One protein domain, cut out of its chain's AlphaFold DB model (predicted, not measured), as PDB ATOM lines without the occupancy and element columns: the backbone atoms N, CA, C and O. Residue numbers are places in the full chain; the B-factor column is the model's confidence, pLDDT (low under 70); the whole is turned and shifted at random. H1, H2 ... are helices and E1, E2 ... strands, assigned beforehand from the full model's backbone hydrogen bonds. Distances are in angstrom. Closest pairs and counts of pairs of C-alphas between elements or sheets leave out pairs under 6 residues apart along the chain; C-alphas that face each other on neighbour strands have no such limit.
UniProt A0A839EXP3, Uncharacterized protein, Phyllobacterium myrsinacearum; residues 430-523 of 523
ATOM      1  N   PHE A 430     226.641 159.565 247.367       97.56
ATOM      2  CA  PHE A 430     225.678 158.607 246.819       97.56
ATOM      3  C   PHE A 430     226.178 158.018 245.496       97.56
ATOM      4  O   PHE A 430     226.596 158.732 244.578       97.56
ATOM      5  N   SER A 431     226.116 156.693 245.399       96.56
ATOM      6  CA  SER A 431     226.380 155.952 244.167       96.56
ATOM      7  C   SER A 431     225.156 155.968 243.249       96.56
ATOM      8  O   SER A 431     224.037 156.249 243.678       96.56
ATOM      9  N   MET A 432     225.336 155.611 241.978       95.50
ATOM     10  CA  MET A 432     224.190 155.454 241.075       95.50
ATOM     11  C   MET A 432     223.278 154.283 241.478       95.50
ATOM     12  O   MET A 432     222.079 154.334 241.221       95.50
ATOM     13  N   ASP A 433     223.820 153.258 242.150       94.44
ATOM     14  CA  ASP A 433     223.007 152.179 242.733       94.44
ATOM     15  C   ASP A 433     222.099 152.707 243.846       94.44
ATOM     16  O   ASP A 433     220.940 152.312 243.920       94.44
ATOM     17  N   ASP A 434     222.588 153.641 244.669       95.62
ATOM     18  CA  ASP A 434     221.746 154.304 245.666       95.62
ATOM     19  C   ASP A 434     220.630 155.103 244.973       95.62
ATOM     20  O   ASP A 434     219.455 154.918 245.272       95.62
ATOM     21  N   ILE A 435     220.982 155.952 244.000       95.31
ATOM     22  CA  ILE A 435     220.028 156.846 243.319       95.31
ATOM     23  C   ILE A 435     218.924 156.056 242.605       95.31
ATOM     24  O   ILE A 435     217.748 156.382 242.759       95.31
ATOM     25  N   LYS A 436     219.281 155.000 241.863       92.31
ATOM     26  CA  LYS A 436     218.311 154.158 241.142       92.31
ATOM     27  C   LYS A 436     217.617 153.125 242.023       92.31
ATOM     28  O   LYS A 436     216.506 152.707 241.715       92.31
ATOM     29  N   GLY A 437     218.256 152.692 243.105       92.81
ATOM     30  CA  GLY A 437     217.696 151.714 244.034       92.81
ATOM     31  C   GLY A 437     216.729 152.325 245.047       92.81
ATOM     32  O   GLY A 437     215.895 151.612 245.601       92.81
ATOM     33  N   MET A 438     216.819 153.632 245.300       96.06
ATOM     34  CA  MET A 438     216.001 154.369 246.270       96.06
ATOM     35  C   MET A 438     214.844 155.104 245.582       96.06
ATOM     36  O   MET A 438     214.646 156.305 245.766       96.06
ATOM     37  N   THR A 439     214.066 154.372 244.785       95.44
ATOM     38  CA  THR A 439     212.913 154.907 244.043       95.44
ATOM     39  C   THR A 439     211.628 154.150 244.365       95.44
ATOM     40  O   THR A 439     211.674 152.970 244.713       95.44
ATOM     41  N   THR A 440     210.480 154.806 244.221       94.88
ATOM     42  CA  THR A 440     209.145 154.182 244.312       94.88
ATOM     43  C   THR A 440     208.384 154.365 243.006       94.88
ATOM     44  O   THR A 440     208.568 155.389 242.355       94.88
ATOM     45  N   PRO A 441     207.489 153.451 242.598       93.69
ATOM     46  CA  PRO A 441     206.645 153.682 241.429       93.69
ATOM     47  C   PRO A 441     205.871 155.002 241.553       93.69
ATOM     48  O   PRO A 441     205.260 155.286 242.589       93.69
ATOM     49  N   THR A 442     205.848 155.826 240.499       92.69
ATOM     50  CA  THR A 442     205.204 157.155 240.570       92.69
ATOM     51  C   THR A 442     203.713 157.071 240.901       92.69
ATOM     52  O   THR A 442     203.171 157.965 241.545       92.69
ATOM     53  N   LYS A 443     203.051 155.986 240.485       90.69
ATOM     54  CA  LYS A 443     201.623 155.732 240.739       90.69
ATOM     55  C   LYS A 443     201.310 155.444 242.209       90.69
ATOM     56  O   LYS A 443     200.197 155.703 242.653       90.69
ATOM     57  N   GLU A 444     202.285 154.935 242.951       89.62
ATOM     58  CA  GLU A 444     202.153 154.562 244.365       89.62
ATOM     59  C   GLU A 444     202.645 155.676 245.298       89.62
ATOM     60  O   GLU A 444     202.480 155.604 246.511       89.62
ATOM     61  N   THR A 445     203.228 156.737 244.737       93.38
ATOM     62  CA  THR A 445     203.884 157.796 245.501       93.38
ATOM     63  C   THR A 445     202.913 158.943 245.808       93.38
ATOM     64  O   THR A 445     202.430 159.638 244.906       93.38
ATOM     65  N   GLY A 446     202.627 159.159 247.093       94.12
ATOM     66  CA  GLY A 446     201.743 160.214 247.592       94.12
ATOM     67  C   GLY A 446     201.729 160.299 249.120       94.12
ATOM     68  O   GLY A 446     202.421 159.539 249.792       94.12
ATOM     69  N   GLY A 447     200.927 161.217 249.662       93.94
ATOM     70  CA  GLY A 447     200.793 161.396 251.109       93.94
ATOM     71  C   GLY A 447     199.926 162.597 251.512       93.94
ATOM     72  O   GLY A 447     199.219 163.162 250.668       93.94
ATOM     73  N   PRO A 448     199.934 163.004 252.794       91.19
ATOM     74  CA  PRO A 448     199.150 164.137 253.288       91.19
ATOM     75  C   PRO A 448     199.625 165.465 252.688       91.19
ATOM     76  O   PRO A 448     200.818 165.756 252.636       91.19
ATOM     77  N   HIS A 449     198.694 166.311 252.238       85.38
ATOM     78  CA  HIS A 449     199.046 167.593 251.633       85.38
ATOM     79  C   HIS A 449     199.420 168.631 252.703       85.38
ATOM     80  O   HIS A 449     198.545 169.209 253.347       85.38
ATOM     81  N   ALA A 450     200.712 168.954 252.824       74.88
ATOM     82  CA  ALA A 450     201.232 169.851 253.865       74.88
ATOM     83  C   ALA A 450     200.536 171.229 253.932       74.88
ATOM     84  O   ALA A 450     200.354 171.782 255.012       74.88
ATOM     85  N   LEU A 451     200.117 171.784 252.786       76.88
ATOM     86  CA  LEU A 451     199.488 173.117 252.716       76.88
ATOM     87  C   LEU A 451     197.949 173.110 252.702       76.88
ATOM     88  O   LEU A 451     197.341 174.177 252.687       76.88
ATOM     89  N   LYS A 452     197.304 171.938 252.638       83.19
ATOM     90  CA  LYS A 452     195.845 171.827 252.473       83.19
ATOM     91  C   LYS A 452     195.311 170.716 253.379       83.19
ATOM     92  O   LYS A 452     195.322 169.552 252.977       83.19
ATOM     93  N   PRO A 453     194.850 171.054 254.595       81.44
ATOM     94  CA  PRO A 453     194.298 170.072 255.523       81.44
ATOM     95  C   PRO A 453     193.185 169.238 254.874       81.44
ATOM     96  O   PRO A 453     192.316 169.780 254.196       81.44
ATOM     97  N   GLY A 454     193.225 167.917 255.060       84.50
ATOM     98  CA  GLY A 454     192.257 166.979 254.475       84.50
ATOM     99  C   GLY A 454     192.494 166.621 253.002       84.50
ATOM    100  O   GLY A 454     191.861 165.694 252.502       84.50
ATOM    101  N   HIS A 455     193.422 167.293 252.313       88.12
ATOM    102  CA  HIS A 455     193.838 166.930 250.958       88.12
ATOM    103  C   HIS A 455     195.062 166.011 250.979       88.12
ATOM    104  O   HIS A 455     195.791 165.902 251.968       88.12
ATOM    105  N   ARG A 456     195.304 165.359 249.841       90.94
ATOM    106  CA  ARG A 456     196.431 164.450 249.631       90.94
ATOM    107  C   ARG A 456     197.228 164.919 248.429       90.94
ATOM    108  O   ARG A 456     196.630 165.272 247.414       90.94
ATOM    109  N   TRP A 457     198.551 164.913 248.533       93.56
ATOM    110  CA  TRP A 457     199.381 165.068 247.349       93.56
ATOM    111  C   TRP A 457     199.599 163.707 246.689       93.56
ATOM    112  O   TRP A 457     199.591 162.661 247.346       93.56
ATOM    113  N   ARG A 458     199.782 163.718 245.372       93.62
ATOM    114  CA  ARG A 458     200.148 162.533 244.591       93.62
ATOM    115  C   ARG A 458     201.183 162.919 243.560       93.62
ATOM    116  O   ARG A 458     201.086 163.999 242.985       93.62
ATOM    117  N   HIS A 459     202.139 162.037 243.292       92.25
ATOM    118  CA  HIS A 459     203.122 162.295 242.248       92.25
ATOM    119  C   HIS A 459     202.450 162.320 240.866       92.25
ATOM    120  O   HIS A 459     202.561 163.309 240.134       92.25
ATOM    121  N   THR A 460     201.670 161.280 240.547       91.00
ATOM    122  CA  THR A 460     200.821 161.215 239.347       91.00
ATOM    123  C   THR A 460     199.359 160.936 239.688       91.00
ATOM    124  O   THR A 460     199.056 160.283 240.683       91.00
ATOM    125  N   THR A 461     198.445 161.394 238.839       86.38
ATOM    126  CA  THR A 461     197.040 160.972 238.822       86.38
ATOM    127  C   THR A 461     196.889 159.620 238.122       86.38
ATOM    128  O   THR A 461     197.785 159.192 237.390       86.38
ATOM    129  N   ASP A 462     195.728 158.979 238.266       82.81
ATOM    130  CA  ASP A 462     195.412 157.717 237.573       82.81
ATOM    131  C   ASP A 462     195.464 157.858 236.041       82.81
ATOM    132  O   ASP A 462     195.775 156.909 235.325       82.81
ATOM    133  N   ALA A 463     195.237 159.076 235.537       83.44
ATOM    134  CA  ALA A 463     195.362 159.435 234.126       83.44
ATOM    135  C   ALA A 463     196.814 159.725 233.684       83.44
ATOM    136  O   ALA A 463     197.027 160.218 232.578       83.44
ATOM    137  N   GLY A 464     197.810 159.489 234.545       80.62
ATOM    138  CA  GLY A 464     199.229 159.700 234.249       80.62
ATOM    139  C   GLY A 464     199.667 161.168 234.196       80.62
ATOM    140  O   GLY A 464     200.744 161.460 233.684       80.62
ATOM    141  N   LYS A 465     198.858 162.105 234.705       86.25
ATOM    142  CA  LYS A 465     199.206 163.539 234.782       86.25
ATOM    143  C   LYS A 465     199.849 163.865 236.128       86.25
ATOM    144  O   LYS A 465     199.652 163.120 237.079       86.25
ATOM    145  N   THR A 466     200.552 164.989 236.247       87.19
ATOM    146  CA  THR A 466     201.053 165.479 237.544       87.19
ATOM    147  C   THR A 466     199.906 165.612 238.547       87.19
ATOM    148  O   THR A 466     198.881 166.223 238.241       87.19
ATOM    149  N   GLY A 467     200.062 165.011 239.728       88.00
ATOM    150  CA  GLY A 467     199.060 165.081 240.789       88.00
ATOM    151  C   GLY A 467     199.097 166.399 241.566       88.00
ATOM    152  O   GLY A 467     200.085 167.139 241.545       88.00
ATOM    153  N   GLU A 468     197.999 166.699 242.265       90.62
ATOM    154  CA  GLU A 468     197.931 167.845 243.180       90.62
ATOM    155  C   GLU A 468     199.052 167.753 244.230       90.62
ATOM    156  O   GLU A 468     199.422 166.665 244.665       90.62
ATOM    157  N   GLY A 469     199.629 168.893 244.615       90.94
ATOM    158  CA  GLY A 469     200.664 168.971 245.651       90.94
ATOM    159  C   GLY A 469     202.043 168.415 245.267       90.94
ATOM    160  O   GLY A 469     202.998 168.665 245.998       90.94
ATOM    161  N   SER A 470     202.189 167.749 244.112       92.06
ATOM    162  CA  SER A 470     203.466 167.180 243.643       92.06
ATOM    163  C   SER A 470     204.591 168.220 243.571       92.06
ATOM    164  O   SER A 470     205.709 167.966 244.008       92.06
ATOM    165  N   GLY A 471     204.296 169.429 243.082       92.94
ATOM    166  CA  GLY A 471     205.284 170.511 243.012       92.94
ATOM    167  C   GLY A 471     205.775 170.972 244.387       92.94
ATOM    168  O   GLY A 471     206.974 171.146 244.581       92.94
ATOM    169  N   ALA A 472     204.866 171.116 245.357       92.69
ATOM    170  CA  ALA A 472     205.221 171.514 246.720       92.69
ATOM    171  C   ALA A 472     206.052 170.433 247.428       92.69
ATOM    172  O   ALA A 472     207.016 170.752 248.119       92.69
ATOM    173  N   MET A 473     205.713 169.157 247.210       94.75
ATOM    174  CA  MET A 473     206.483 168.022 247.722       94.75
ATOM    175  C   MET A 473     207.906 168.012 247.146       94.75
ATOM    176  O   MET A 473     208.863 167.957 247.913       94.75
ATOM    177  N   HIS A 474     208.063 168.159 245.823       95.75
ATOM    178  CA  HIS A 474     209.387 168.216 245.195       95.75
ATOM    179  C   HIS A 474     210.232 169.393 245.690       95.75
ATOM    180  O   HIS A 474     211.427 169.226 245.894       95.75
ATOM    181  N   GLN A 475     209.633 170.566 245.913       95.88
ATOM    182  CA  GLN A 475     210.345 171.721 246.475       95.88
ATOM    183  C   GLN A 475     210.840 171.447 247.899       95.88
ATOM    184  O   GLN A 475     211.976 171.777 248.233       95.88
ATOM    185  N   ALA A 476     210.009 170.815 248.734       95.38
ATOM    186  CA  ALA A 476     210.409 170.428 250.082       95.38
ATOM    187  C   ALA A 476     211.520 169.365 250.061       95.38
ATOM    188  O   ALA A 476     212.500 169.496 250.788       95.38
ATOM    189  N   LEU A 477     211.415 168.358 249.188       97.31
ATOM    190  CA  LEU A 477     212.438 167.324 249.023       97.31
ATOM    191  C   LEU A 477     213.764 167.912 248.523       97.31
ATOM    192  O   LEU A 477     214.825 167.596 249.061       97.31
ATOM    193  N   GLN A 478     213.704 168.801 247.529       98.00
ATOM    194  CA  GLN A 478     214.869 169.501 246.997       98.00
ATOM    195  C   GLN A 478     215.590 170.267 248.104       98.00
ATOM    196  O   GLN A 478     216.809 170.150 248.225       98.00
ATOM    197  N   LYS A 479     214.838 170.980 248.949       97.44
ATOM    198  CA  LYS A 479     215.399 171.726 250.073       97.44
ATOM    199  C   LYS A 479     216.156 170.828 251.054       97.44
ATOM    200  O   LYS A 479     217.245 171.193 251.488       97.44
ATOM    201  N   GLU A 480     215.621 169.651 251.380       98.19
ATOM    202  CA  GLU A 480     216.324 168.707 252.257       98.19
ATOM    203  C   GLU A 480     217.651 168.231 251.650       98.19
ATOM    204  O   GLU A 480     218.639 168.096 252.370       98.19
ATOM    205  N   ILE A 481     217.698 168.026 250.328       98.38
ATOM    206  CA  ILE A 481     218.927 167.655 249.610       98.38
ATOM    207  C   ILE A 481     219.925 168.819 249.576       98.38
ATOM    208  O   ILE A 481     221.116 168.606 249.792       98.38
ATOM    209  N   GLU A 482     219.465 170.041 249.306       97.88
ATOM    210  CA  GLU A 482     220.305 171.245 249.249       97.88
ATOM    211  C   GLU A 482     220.978 171.540 250.592       97.88
ATOM    212  O   GLU A 482     222.201 171.730 250.641       97.88
ATOM    213  N   ASP A 483     220.192 171.509 251.670       97.94
ATOM    214  CA  ASP A 483     220.625 171.838 253.029       97.94
ATOM    215  C   ASP A 483     221.487 170.736 253.668       97.94
ATOM    216  O   ASP A 483     222.128 170.976 254.696       97.94
ATOM    217  N   ALA A 484     221.504 169.525 253.101       98.38
ATOM    218  CA  ALA A 484     222.276 168.419 253.649       98.38
ATOM    219  C   ALA A 484     223.789 168.654 253.540       98.38
ATOM    220  O   ALA A 484     224.312 169.091 252.511       98.38
ATOM    221  N   THR A 485     224.510 168.314 254.602       97.75
ATOM    222  CA  THR A 485     225.967 168.506 254.715       97.75
ATOM    223  C   THR A 485     226.764 167.209 254.570       97.75
ATOM    224  O   THR A 485     227.939 167.254 254.214       97.75
ATOM    225  N   SER A 486     226.125 166.058 254.781       98.00
ATOM    226  CA  SER A 486     226.701 164.724 254.582       98.00
ATOM    227  C   SER A 486     225.640 163.714 254.127       98.00
ATOM    228  O   SER A 486     224.440 164.014 254.125       98.00
ATOM    229  N   ARG A 487     226.080 162.505 253.747       97.69
ATOM    230  CA  ARG A 487     225.193 161.376 253.421       97.69
ATOM    231  C   ARG A 487     224.227 161.088 254.568       97.69
ATOM    232  O   ARG A 487     223.026 160.962 254.358       97.69
ATOM    233  N   GLU A 488     224.763 161.007 255.780       97.69
ATOM    234  CA  GLU A 488     224.028 160.699 257.004       97.69
ATOM    235  C   GLU A 488     223.042 161.814 257.359       97.69
ATOM    236  O   GLU A 488     221.895 161.518 257.690       97.69
ATOM    237  N   ASP A 489     223.445 163.083 257.229       97.94
ATOM    238  CA  ASP A 489     222.554 164.231 257.436       97.94
ATOM    239  C   ASP A 489     221.375 164.192 256.452       97.94
ATOM    240  O   ASP A 489     220.221 164.327 256.868       97.94
ATOM    241  N   LEU A 490     221.627 163.902 255.167       98.50
ATOM    242  CA  LEU A 490     220.542 163.740 254.196       98.50
ATOM    243  C   LEU A 490     219.604 162.589 254.577       98.50
ATOM    244  O   LEU A 490     218.390 162.759 254.550       98.50
ATOM    245  N   LEU A 491     220.127 161.429 254.973       98.31
ATOM    246  CA  LEU A 491     219.285 160.299 255.383       98.31
ATOM    247  C   LEU A 491     218.424 160.644 256.613       98.31
ATOM    248  O   LEU A 491     217.230 160.347 256.635       98.31
ATOM    249  N   GLN A 492     218.966 161.355 257.606       97.56
ATOM    250  CA  GLN A 492     218.177 161.829 258.752       97.56
ATOM    251  C   GLN A 492     217.088 162.831 258.343       97.56
ATOM    252  O   GLN A 492     215.962 162.776 258.848       97.56
ATOM    253  N   ARG A 493     217.407 163.748 257.422       97.69
ATOM    254  CA  ARG A 493     216.457 164.707 256.840       97.69
ATOM    255  C   ARG A 493     215.336 164.010 256.093       97.69
ATOM    256  O   ARG A 493     214.174 164.309 256.351       97.69
ATOM    257  N   LEU A 494     215.665 163.025 255.261       97.88
ATOM    258  CA  LEU A 494     214.685 162.197 254.561       97.88
ATOM    259  C   LEU A 494     213.795 161.429 255.542       97.88
ATOM    260  O   LEU A 494     212.595 161.325 255.312       97.88
ATOM    261  N   GLY A 495     214.331 160.984 256.681       96.94
ATOM    262  CA  GLY A 495     213.531 160.409 257.762       96.94
ATOM    263  C   GLY A 495     212.443 161.364 258.279       96.94
ATOM    264  O   GLY A 495     211.265 161.008 258.356       96.94
ATOM    265  N   ARG A 496     212.814 162.615 258.584       95.75
ATOM    266  CA  ARG A 496     211.862 163.658 259.020       95.75
ATOM    267  C   ARG A 496     210.887 164.058 257.915       95.75
ATOM    268  O   ARG A 496     209.701 164.257 258.185       95.75
ATOM    269  N   PHE A 497     211.386 164.147 256.686       95.94
ATOM    270  CA  PHE A 497     210.592 164.422 255.499       95.94
ATOM    271  C   PHE A 497     209.507 163.360 255.322       95.94
ATOM    272  O   PHE A 497     208.335 163.714 255.227       95.94
ATOM    273  N   GLY A 498     209.874 162.075 255.369       95.38
ATOM    274  CA  GLY A 498     208.941 160.957 255.257       95.38
ATOM    275  C   GLY A 498     207.811 161.072 256.272       95.38
ATOM    276  O   GLY A 498     206.648 161.068 255.891       95.38
ATOM    277  N   ASN A 499     208.137 161.313 257.544       93.19
ATOM    278  CA  ASN A 499     207.145 161.490 258.614       93.19
ATOM    279  C   ASN A 499     206.209 162.699 258.436       93.19
ATOM    280  O   ASN A 499     205.170 162.759 259.085       93.19
ATOM    281  N   SER A 500     206.579 163.667 257.595       90.81
ATOM    282  CA  SER A 500     205.785 164.877 257.347       90.81
ATOM    283  C   SER A 500     204.996 164.814 256.038       90.81
ATOM    284  O   SER A 500     203.948 165.444 255.919       90.81
ATOM    285  N   TRP A 501     205.510 164.078 255.050       93.56
ATOM    286  CA  TRP A 501     205.000 164.074 253.682       93.56
ATOM    287  C   TRP A 501     204.435 162.726 253.231       93.56
ATOM    288  O   TRP A 501     203.808 162.695 252.180       93.56
ATOM    289  N   LEU A 502     204.596 161.633 253.979       93.62
ATOM    290  CA  LEU A 502     204.128 160.293 253.598       93.62
ATOM    291  C   LEU A 502     203.162 159.721 254.637       93.62
ATOM    292  O   LEU A 502     203.257 160.048 255.818       93.62
ATOM    293  N   ASP A 503     202.224 158.876 254.200       89.00
ATOM    294  CA  ASP A 503     201.155 158.357 255.070       89.00
ATOM    295  C   ASP A 503     201.677 157.481 256.206       89.00
ATOM    296  O   ASP A 503     201.278 157.665 257.353       89.00
ATOM    297  N   ASP A 504     202.606 156.575 255.892       92.19
ATOM    298  CA  ASP A 504     203.224 155.668 256.864       92.19
ATOM    299  C   ASP A 504     204.630 156.146 257.254       92.19
ATOM    300  O   ASP A 504     205.493 155.372 257.687       92.19
ATOM    301  N   GLY A 505     204.880 157.446 257.074       93.44
ATOM    302  CA  GLY A 505     206.153 158.079 257.362       93.44
ATOM    303  C   GLY A 505     207.311 157.434 256.603       93.44
ATOM    304  O   GLY A 505     207.242 157.172 255.402       93.44
ATOM    305  N   VAL A 506     208.387 157.131 257.327       94.88
ATOM    306  CA  VAL A 506     209.578 156.457 256.777       94.88
ATOM    307  C   VAL A 506     209.256 155.083 256.169       94.88
ATOM    308  O   VAL A 506     209.966 154.632 255.272       94.88
ATOM    309  N   ASN A 507     208.176 154.416 256.593       95.19
ATOM    310  CA  ASN A 507     207.823 153.100 256.058       95.19
ATOM    311  C   ASN A 507     207.303 153.144 254.619       95.19
ATOM    312  O   ASN A 507     207.342 152.113 253.951       95.19
ATOM    313  N   SER A 508     206.869 154.314 254.141       94.62
ATOM    314  CA  SER A 508     206.451 154.521 252.752       94.62
ATOM    315  C   SER A 508     207.631 154.657 251.777       94.62
ATOM    316  O   SER A 508     207.423 154.643 250.565       94.62
ATOM    317  N   PHE A 509     208.868 154.783 252.271       96.56
ATOM    318  CA  PHE A 509     210.058 154.712 251.423       96.56
ATOM    319  C   PHE A 509     210.325 153.278 250.944       96.56
ATOM    320  O   PHE A 509     209.945 152.312 251.614       96.56
ATOM    321  N   PRO A 510     211.033 153.107 249.809       95.62
ATOM    322  CA  PRO A 510     211.449 151.782 249.372       95.62
ATOM    323  C   PRO A 510     212.385 151.158 250.423       95.62
ATOM    324  O   PRO A 510     213.111 151.900 251.094       95.62
ATOM    325  N   PRO A 511     212.421 149.815 250.564       95.69
ATOM    326  CA  PRO A 511     213.216 149.148 251.598       95.69
ATOM    327  C   PRO A 511     214.677 149.611 251.648       95.69
ATOM    328  O   PRO A 511     215.183 149.909 252.719       95.69
ATOM    329  N   SER A 512     215.313 149.791 250.487       95.50
ATOM    330  CA  SER A 512     216.685 150.302 250.357       95.50
ATOM    331  C   SER A 512     216.908 151.646 251.065       95.50
ATOM    332  O   SER A 512     217.896 151.813 251.777       95.50
ATOM    333  N   LEU A 513     215.990 152.602 250.895       97.12
ATOM    334  CA  LEU A 513     216.077 153.920 251.520       97.12
ATOM    335  C   LEU A 513     215.656 153.869 252.988       97.12
ATOM    336  O   LEU A 513     216.332 154.440 253.837       97.12
ATOM    337  N   ARG A 514     214.572 153.156 253.305       96.69
ATOM    338  CA  ARG A 514     214.105 152.977 254.685       96.69
ATOM    339  C   ARG A 514     215.197 152.376 255.568       96.69
ATOM    340  O   ARG A 514     215.458 152.886 256.655       96.69
ATOM    341  N   ASP A 515     215.845 151.318 255.098       96.19
ATOM    342  CA  ASP A 515     216.875 150.613 255.854       96.19
ATOM    343  C   ASP A 515     218.135 151.483 255.991       96.19
ATOM    344  O   ASP A 515     218.740 151.520 257.062       96.19
ATOM    345  N   ALA A 516     218.481 152.272 254.963       96.44
ATOM    346  CA  ALA A 516     219.555 153.263 255.045       96.44
ATOM    347  C   ALA A 516     219.263 154.363 256.083       96.44
ATOM    348  O   ALA A 516     220.146 154.711 256.864       96.44
ATOM    349  N   ILE A 517     218.030 154.877 256.137       96.81
ATOM    350  CA  ILE A 517     217.597 155.866 257.139       96.81
ATOM    351  C   ILE A 517     217.683 155.263 258.549       96.81
ATOM    352  O   ILE A 517     218.281 155.860 259.447       96.81
ATOM    353  N   ASN A 518     217.140 154.059 258.739       93.44
ATOM    354  CA  ASN A 518     217.127 153.374 260.033       93.44
ATOM    355  C   ASN A 518     218.533 152.971 260.512       93.44
ATOM    356  O   ASN A 518     218.813 152.960 261.711       93.44
ATOM    357  N   GLY A 519     219.445 152.670 259.587       91.00
ATOM    358  CA  GLY A 519     220.845 152.377 259.898       91.00
ATOM    359  C   GLY A 519     221.639 153.590 260.397       91.00
ATOM    360  O   GLY A 519     222.687 153.415 261.015       91.00
ATOM    361  N   VAL A 520     221.153 154.811 260.143       85.19
ATOM    362  CA  VAL A 520     221.749 156.049 260.668       85.19
ATOM    363  C   VAL A 520     221.164 156.416 262.030       85.19
ATOM    364  O   VAL A 520     221.891 156.925 262.871       85.19
ATOM    365  N   THR A 521     219.878 156.155 262.279       67.75
ATOM    366  CA  THR A 521     219.219 156.508 263.553       67.75
ATOM    367  C   THR A 521     219.537 155.557 264.705       67.75
ATOM    368  O   THR A 521     219.248 155.877 265.855       67.75
ATOM    369  N   THR A 522     220.099 154.386 264.406       62.94
ATOM    370  CA  THR A 522     220.459 153.351 265.390       62.94
ATOM    371  C   THR A 522     221.927 153.389 265.823       62.94
ATOM    372  O   THR A 522     222.310 152.622 266.707       62.94
ATOM    373  N   LYS A 523     222.736 154.263 265.218       53.19
ATOM    374  CA  LYS A 523     224.114 154.566 265.623       53.19
ATOM    375  C   LYS A 523     224.135 155.834 266.461       53.19
ATOM    376  O   LYS A 523     224.979 155.882 267.380       53.19
TER     377      LYS A 523
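Overview. This is residues 430 to 523 of the 523 residues of an uncharacterized protein of Phyllobacterium myrsinacearum (UniProt A0A839EXP3). A helical hairpin of two long helices, H2 and H3, has the small strand hairpin E2 and E3 at its open end, by the first residues of H2 and the last of H3. H3 lies between H2 and H5, which packs steeply on it; the short H4 also packs on H3, and H1 meets H5 away from the strand hairpin E2 and E3. The printed part has 94 residues, with five named helices and three named strands in the order H1 E1 E2 E3 H2 H3 H4 H5; the sheet is E2 - E3, antiparallel, and the class is mostly helix. The whole is compact, with a radius of gyration of the C-alphas of 13.3 A, and its outline is elongated, spanning 39 by 25 by 23 A.

Along the chain. E2 is residues 446 to 448 and E3 residues 456 to 458. H2, residues 470 to 483, is 20.1 A long and begins at C-alpha 470 (203.466, 167.180, 243.643). H3, residues 487 to 501, is 20.4 A long and ends at C-alpha 501 (205.000, 164.074, 253.682). H4 is residues 505 to 508, and H5, residues 511 to 521, is 15.3 A long. H1, residues 432 to 437, begins at C-alpha 432 (224.190, 155.454, 241.075); E1 is residues 439 to 441.

Arrangement. E2 and E3 form an antiparallel hairpin, with N 447 and O 457 at 3.0 A and N 457 and O 447 at 2.8 A, within hydrogen-bond range. The closest C-alphas of E2 and H3 are those of Gly 447 and Trp 501, 5.6 A apart; those of E3 and H2 are Arg 458 and Ser 470, 5.8 A. H3 is the hub, touching three helices. H2 and H3, a helical hairpin, touch at Glu 480 and Arg 493, C-alphas 6.1 A apart, at a shallow tilt of 27 degrees, opposite ways. H3 touches H4 with residues 494 to 499 alone, closest at Asn 499 and Gly 505, 3.8 A between C-alphas. H3 and H5 touch, closest at the C-alphas of Leu 491 and Ile 517, 5.1 A, at a steep tilt of 69 degrees, only just short of about perpendicular. H1 and H5 only just touch, with 3 pairs of C-alphas within 8 A, the closest those of Gly 437 and Ser 512, 6.6 A. E1 pairs with no named strand; E1 and H3 are apart, as are H2 and H5. In H1, H2, H3 and H5 every O i to N i+4 pair is within hydrogen-bond range; H4 is too short for such a pair.

Size, cuts and confidence. The C-alphas farthest apart are those of Ala 463 and Lys 523, 42.9 A. The printed part has no cut and ends at the chain's last residue. The link from E3 to H2, 11 residues, is long. The mean pLDDT of the printed part is 92.1; residues 521 to 523 are under 70.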